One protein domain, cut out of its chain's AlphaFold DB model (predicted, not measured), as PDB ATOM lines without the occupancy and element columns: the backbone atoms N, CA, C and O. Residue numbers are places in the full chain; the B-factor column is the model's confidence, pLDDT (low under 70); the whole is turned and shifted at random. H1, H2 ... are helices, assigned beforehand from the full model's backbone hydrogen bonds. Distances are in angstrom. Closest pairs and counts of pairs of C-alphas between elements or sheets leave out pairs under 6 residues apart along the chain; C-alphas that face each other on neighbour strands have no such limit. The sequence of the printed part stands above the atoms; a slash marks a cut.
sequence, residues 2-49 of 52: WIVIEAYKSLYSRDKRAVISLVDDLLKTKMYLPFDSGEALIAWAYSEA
ATOM      1  N   TRP A   2     154.570 179.656 181.066       63.03
ATOM      2  CA  TRP A   2     154.991 181.028 181.366       63.03
ATOM      3  C   TRP A   2     156.107 181.535 180.437       63.03
ATOM      4  O   TRP A   2     155.976 182.618 179.896       63.03
ATOM      5  N   ILE A   3     157.103 180.701 180.114       67.44
ATOM      6  CA  ILE A   3     158.174 181.037 179.153       67.44
ATOM      7  C   ILE A   3     157.639 181.349 177.744       67.44
ATOM      8  O   ILE A   3     158.133 182.263 177.096       67.44
ATOM      9  N   VAL A   4     156.623 180.628 177.262       67.56
ATOM     10  CA  VAL A   4     156.037 180.866 175.929       67.56
ATOM     11  C   VAL A   4     155.202 182.151 175.924       67.56
ATOM     12  O   VAL A   4     155.219 182.907 174.957       67.56
ATOM     13  N   ILE A   5     154.513 182.441 177.029       67.06
ATOM     14  CA  ILE A   5     153.742 183.681 177.200       67.06
ATOM     15  C   ILE A   5     154.670 184.886 177.389       67.06
ATOM     16  O   ILE A   5     154.421 185.956 176.839       67.06
ATOM     17  N   GLU A   6     155.764 184.729 178.123       70.50
ATOM     18  CA  GLU A   6     156.807 185.745 178.211       70.50
ATOM     19  C   GLU A   6     157.458 185.966 176.853       70.50
ATOM     20  O   GLU A   6     157.594 187.114 176.448       70.50
ATOM     21  N   ALA A   7     157.753 184.913 176.085       66.12
ATOM     22  CA  ALA A   7     158.228 185.051 174.710       66.12
ATOM     23  C   ALA A   7     157.227 185.834 173.839       66.12
ATOM     24  O   ALA A   7     157.631 186.739 173.110       66.12
ATOM     25  N   TYR A   8     155.918 185.583 173.965       65.00
ATOM     26  CA  TYR A   8     154.886 186.393 173.304       65.00
ATOM     27  C   TYR A   8     154.989 187.888 173.651       65.00
ATOM     28  O   TYR A   8     154.887 188.740 172.764       65.00
ATOM     29  N   LYS A   9     155.209 188.219 174.930       65.44
ATOM     30  CA  LYS A   9     155.279 189.610 175.407       65.44
ATOM     31  C   LYS A   9     156.603 190.293 175.062       65.44
ATOM     32  O   LYS A   9     156.585 191.459 174.678       65.44
ATOM     33  N   SER A  10     157.720 189.589 175.212       70.38
ATOM     34  CA  SER A  10     159.073 190.158 175.219       70.38
ATOM     35  C   SER A  10     159.863 189.924 173.930       70.38
ATOM     36  O   SER A  10     160.670 190.775 173.569       70.38
ATOM     37  N   LEU A  11     159.613 188.828 173.202       66.56
ATOM     38  CA  LEU A  11     160.310 188.510 171.946       66.56
ATOM     39  C   LEU A  11     159.479 188.842 170.705       66.56
ATOM     40  O   LEU A  11     160.033 189.277 169.701       66.56
ATOM     41  N   TYR A  12     158.160 188.657 170.770       65.56
ATOM     42  CA  TYR A  12     157.290 188.784 169.594       65.56
ATOM     43  C   TYR A  12     156.449 190.055 169.564       65.56
ATOM     44  O   TYR A  12     155.605 190.190 168.684       65.56
ATOM     45  N   SER A  13     156.642 190.996 170.495       74.81
ATOM     46  CA  SER A  13     155.878 192.256 170.536       74.81
ATOM     47  C   SER A  13     154.362 192.043 170.430       74.81
ATOM     48  O   SER A  13     153.661 192.841 169.811       74.81
ATOM     49  N   ARG A  14     153.848 190.961 171.037       71.75
ATOM     50  CA  ARG A  14     152.436 190.546 170.981       71.75
ATOM     51  C   ARG A  14     151.940 190.051 169.614       71.75
ATOM     52  O   ARG A  14     150.728 189.953 169.408       71.75
ATOM     53  N   ASP A  15     152.832 189.684 168.695       79.62
ATOM     54  CA  ASP A  15     152.460 189.044 167.435       79.62
ATOM     55  C   ASP A  15     151.940 187.620 167.681       79.62
ATOM     56  O   ASP A  15     152.682 186.652 167.878       79.62
ATOM     57  N   LYS A  16     150.611 187.504 167.649       80.81
ATOM     58  CA  LYS A  16     149.885 186.246 167.810       80.81
ATOM     59  C   LYS A  16     150.286 185.205 166.758       80.81
ATOM     60  O   LYS A  16     150.368 184.031 167.100       80.81
ATOM     61  N   ARG A  17     150.530 185.596 165.501       84.62
ATOM     62  CA  ARG A  17     150.859 184.636 164.431       84.62
ATOM     63  C   ARG A  17     152.243 184.041 164.631       84.62
ATOM     64  O   ARG A  17     152.399 182.833 164.486       84.62
ATOM     65  N   ALA A  18     153.215 184.873 164.998       82.25
ATOM     66  CA  ALA A  18     154.575 184.412 165.253       82.25
ATOM     67  C   ALA A  18     154.618 183.385 166.399       82.25
ATOM     68  O   ALA A  18     155.301 182.369 166.302       82.25
ATOM     69  N   VAL A  19     153.826 183.607 167.452       82.69
ATOM     70  CA  VAL A  19     153.756 182.694 168.602       82.69
ATOM     71  C   VAL A  19     153.014 181.404 168.290       82.69
ATOM     72  O   VAL A  19     153.471 180.347 168.715       82.69
ATOM     73  N   ILE A  20     151.921 181.464 167.522       87.50
ATOM     74  CA  ILE A  20     151.244 180.250 167.042       87.50
ATOM     75  C   ILE A  20     152.230 179.398 166.235       87.50
ATOM     76  O   ILE A  20     152.444 178.238 166.574       87.50
ATOM     77  N   SER A  21     152.910 180.006 165.254       88.19
ATOM     78  CA  SER A  21     153.880 179.303 164.408       88.19
ATOM     79  C   SER A  21     155.015 178.680 165.218       88.19
ATOM     80  O   SER A  21     155.385 177.539 164.965       88.19
ATOM     81  N   LEU A  22     155.555 179.395 166.212       85.25
ATOM     82  CA  LEU A  22     156.605 178.864 167.082       85.25
ATOM     83  C   LEU A  22     156.132 177.630 167.856       85.25
ATOM     84  O   LEU A  22     156.860 176.646 167.952       85.25
ATOM     85  N   VAL A  23     154.935 177.687 168.446       85.69
ATOM     86  CA  VAL A  23     154.391 176.571 169.231       85.69
ATOM     87  C   VAL A  23     154.139 175.364 168.340       85.69
ATOM     88  O   VAL A  23     154.510 174.253 168.713       85.69
ATOM     89  N   ASP A  24     153.593 175.580 167.146       89.38
ATOM     90  CA  ASP A  24     153.396 174.513 166.169       89.38
ATOM     91  C   ASP A  24     154.731 173.897 165.733       89.38
ATOM     92  O   ASP A  24     154.845 172.678 165.599       89.38
ATOM     93  N   ASP A  25     155.772 174.710 165.560       89.94
ATOM     94  CA  ASP A  25     157.110 174.219 165.239       89.94
ATOM     95  C   ASP A  25     157.727 173.424 166.399       89.94
ATOM     96  O   ASP A  25     158.322 172.370 166.167       89.94
ATOM     97  N   LEU A  26     157.514 173.836 167.652       85.88
ATOM     98  CA  LEU A  26     157.925 173.061 168.828       85.88
ATOM     99  C   LEU A  26     157.188 171.717 168.909       85.88
ATOM    100  O   LEU A  26     157.824 170.688 169.152       85.88
ATOM    101  N   LEU A  27     155.883 171.686 168.637       87.44
ATOM    102  CA  LEU A  27     155.102 170.445 168.585       87.44
ATOM    103  C   LEU A  27     155.631 169.485 167.509       87.44
ATOM    104  O   LEU A  27     155.755 168.282 167.757       87.44
ATOM    105  N   LYS A  28     156.048 170.003 166.345       92.50
ATOM    106  CA  LYS A  28     156.681 169.197 165.282       92.50
ATOM    107  C   LYS A  28     158.001 168.563 165.719       92.50
ATOM    108  O   LYS A  28     158.332 167.478 165.241       92.50
ATOM    109  N   THR A  29     158.735 169.170 166.656       89.81
ATOM    110  CA  THR A  29     159.953 168.561 167.231       89.81
ATOM    111  C   THR A  29     159.671 167.394 168.188       89.81
ATOM    112  O   THR A  29     160.602 166.847 168.777       89.81
ATOM    113  N   LYS A  30     158.402 166.978 168.335       82.50
ATOM    114  CA  LYS A  30     157.924 166.007 169.334       82.50
ATOM    115  C   LYS A  30     158.149 166.462 170.775       82.50
ATOM    116  O   LYS A  30     158.195 165.637 171.688       82.50
ATOM    117  N   MET A  31     158.278 167.770 170.989       83.31
ATOM    118  CA  MET A  31     158.301 168.332 172.329       83.31
ATOM    119  C   MET A  31     156.917 168.145 172.955       83.31
ATOM    120  O   MET A  31     155.903 168.483 172.348       83.31
ATOM    121  N   TYR A  32     156.873 167.592 174.165       81.44
ATOM    122  CA  TYR A  32     155.611 167.419 174.873       81.44
ATOM    123  C   TYR A  32     155.140 168.766 175.425       81.44
ATOM    124  O   TYR A  32     155.754 169.331 176.334       81.44
ATOM    125  N   LEU A  33     154.042 169.270 174.871       82.94
ATOM    126  CA  LEU A  33     153.330 170.441 175.361       82.94
ATOM    127  C   LEU A  33     151.906 170.014 175.743       82.94
ATOM    128  O   LEU A  33     151.338 169.147 175.086       82.94
ATOM    129  N   PRO A  34     151.300 170.617 176.779       87.25
ATOM    130  CA  PRO A  34     149.930 170.310 177.196       87.25
ATOM    131  C   PRO A  34     148.871 170.959 176.279       87.25
ATOM    132  O   PRO A  34     147.784 171.298 176.735       87.25
ATOM    133  N   PHE A  35     149.206 171.173 175.006       87.38
ATOM    134  CA  PHE A  35     148.335 171.730 173.979       87.38
ATOM    135  C   PHE A  35     148.622 171.051 172.651       87.38
ATOM    136  O   PHE A  35     149.776 170.751 172.350       87.38
ATOM    137  N   ASP A  36     147.578 170.912 171.841       88.38
ATOM    138  CA  ASP A  36     147.670 170.263 170.533       88.38
ATOM    139  C   ASP A  36     147.983 171.252 169.395       88.38
ATOM    140  O   ASP A  36     148.287 170.828 168.281       88.38
ATOM    141  N   SER A  37     147.921 172.566 169.659       88.50
ATOM    142  CA  SER A  37     148.331 173.618 168.719       88.50
ATOM    143  C   SER A  37     148.697 174.936 169.410       88.50
ATOM    144  O   SER A  37     148.348 175.186 170.573       88.50
ATOM    145  N   GLY A  38     149.364 175.823 168.668       86.81
ATOM    146  CA  GLY A  38     149.600 177.207 169.065       86.81
ATOM    147  C   GLY A  38     148.316 178.006 169.288       86.81
ATOM    148  O   GLY A  38     148.258 178.816 170.219       86.81
ATOM    149  N   GLU A  39     147.253 177.766 168.509       89.06
ATOM    150  CA  GLU A  39     145.956 178.398 168.781       89.06
ATOM    151  C   GLU A  39     145.366 177.963 170.120       89.06
ATOM    152  O   GLU A  39     144.836 178.815 170.835       89.06
ATOM    153  N   ALA A  40     145.465 176.678 170.475       89.56
ATOM    154  CA  ALA A  40     144.941 176.165 171.740       89.56
ATOM    155  C   ALA A  40     145.638 176.822 172.943       89.56
ATOM    156  O   ALA A  40     144.971 177.236 173.893       89.56
ATOM    157  N   LEU A  41     146.961 177.014 172.862       86.94
ATOM    158  CA  LEU A  41     147.715 177.771 173.863       86.94
ATOM    159  C   LEU A  41     147.208 179.214 173.978       86.94
ATOM    160  O   LEU A  41     146.996 179.702 175.088       86.94
ATOM    161  N   ILE A  42     147.050 179.916 172.851       85.06
ATOM    162  CA  ILE A  42     146.602 181.313 172.863       85.06
ATOM    163  C   ILE A  42     145.187 181.412 173.437       85.06
ATOM    164  O   ILE A  42     144.944 182.269 174.281       85.06
ATOM    165  N   ALA A  43     144.270 180.538 173.023       88.19
ATOM    166  CA  ALA A  43     142.901 180.514 173.530       88.19
ATOM    167  C   ALA A  43     142.862 180.312 175.052       88.19
ATOM    168  O   ALA A  43     142.193 181.072 175.750       88.19
ATOM    169  N   TRP A  44     143.645 179.359 175.570       87.69
ATOM    170  CA  TRP A  44     143.806 179.154 177.009       87.69
ATOM    171  C   TRP A  44     144.411 180.382 177.711       87.69
ATOM    172  O   TRP A  44     143.953 180.802 178.769       87.69
ATOM    173  N   ALA A  45     145.413 181.024 177.108       84.19
ATOM    174  CA  ALA A  45     146.053 182.193 177.704       84.19
ATOM    175  C   ALA A  45     145.115 183.420 177.786       84.19
ATOM    176  O   ALA A  45     145.252 184.221 178.712       84.19
ATOM    177  N   TYR A  46     144.147 183.551 176.870       82.75
ATOM    178  CA  TYR A  46     143.053 184.525 176.987       82.75
ATOM    179  C   TYR A  46     142.050 184.137 178.083       82.75
ATOM    180  O   TYR A  46     141.641 185.006 178.850       82.75
ATOM    181  N   SER A  47     141.666 182.856 178.201       86.62
ATOM    182  CA  SER A  47     140.716 182.424 179.244       86.62
ATOM    183  C   SER A  47     141.265 182.590 180.661       86.62
ATOM    184  O   SER A  47     140.509 182.882 181.578       86.62
ATOM    185  N   GLU A  48     142.579 182.455 180.830       84.69
ATOM    186  CA  GLU A  48     143.277 182.657 182.108       84.69
ATOM    187  C   GLU A  48     143.649 184.128 182.378       84.69
ATOM    188  O   GLU A  48     144.365 184.416 183.337       84.69
ATOM    189  N   ALA A  49     143.229 185.071 181.524       83.25
ATOM    190  CA  ALA A  49     143.595 186.493 181.601       83.25
ATOM    191  C   ALA A  49     145.122 186.759 181.632       83.25
ATOM    192  O   ALA A  49     145.590 187.782 182.136       83.25
TER     193      ALA A  49
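What this domain is: This is residues 2 to 49 of the 52 residues of an uncharacterized protein of Mycobacterium shinjukuense (UniProt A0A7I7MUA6). Three helices make a small cluster whose centres form a triangle: H2 is the long one, H1 folds against its first residues as a loose helical hairpin, and H3 starts beside H2 at Ile 20 and slants away from it. After H2 the link of residues 29 to 37 folds back to bring Gly 38, the first residue of H3, near H2. The printed part has 48 residues with three named helices in the order H1, H2, H3 and no named strand, and the class is all helix. It is compact, with a radius of gyration of the C-alphas of 10.0 A, and the C-alphas span 25 by 21 by 17 A.

Where its parts are: The printed part opens with H1, residues 2 to 10, whose C-alpha 2 is at (154.991, 181.028, 181.366); it measures 11.7 A from first to last C-alpha. H2, residues 16 to 28, is the longest helix at 18.5 A and begins with C-alpha 16 at (149.885, 186.246, 167.810). H3, residues 38 to 47, measures 14.5 A and ends with C-alpha 47 at (140.716, 182.424, 179.244).

How they stand to each other: H1 and H2 form a helical hairpin and touch, with the C-alphas of Tyr 8 and Val 19 the closest at 6.1 A. H2 touches H1 with residues 16 to 19 alone. The two run opposite ways at a steep tilt of 37 degrees, only just past shallow. H2 and H3 touch with 9 pairs of C-alphas within 8 A, the closest being those of Ile 20 and Gly 38, 4.0 A apart. They run opposite ways at a steep tilt of 55 degrees. H1 and H3 are close but not clearly touching: their closest C-alphas, those of Ile 5 and Ala 45, are 7.8 A apart, and their lines are about perpendicular at 90 degrees. In H1, H2 and H3 every backbone O i to N i+4 pair is within hydrogen-bond range.

The domain as a whole: The two C-alphas farthest apart are those of Thr 29 and Ala 49, at 28.2 A, while the first and last printed C-alphas, those of Trp 2 and Ala 49, are 12.6 A apart. The printed part has no cut. The link from H1 to H2, with 5 residues, is tight, and the link from H2 to H3, with 9 residues, is short. The mean pLDDT of the printed part is 81.0. It is under 70 at residues 2 to 5, 7 to 9 and 11 to 12, and H1 has a mean of 67.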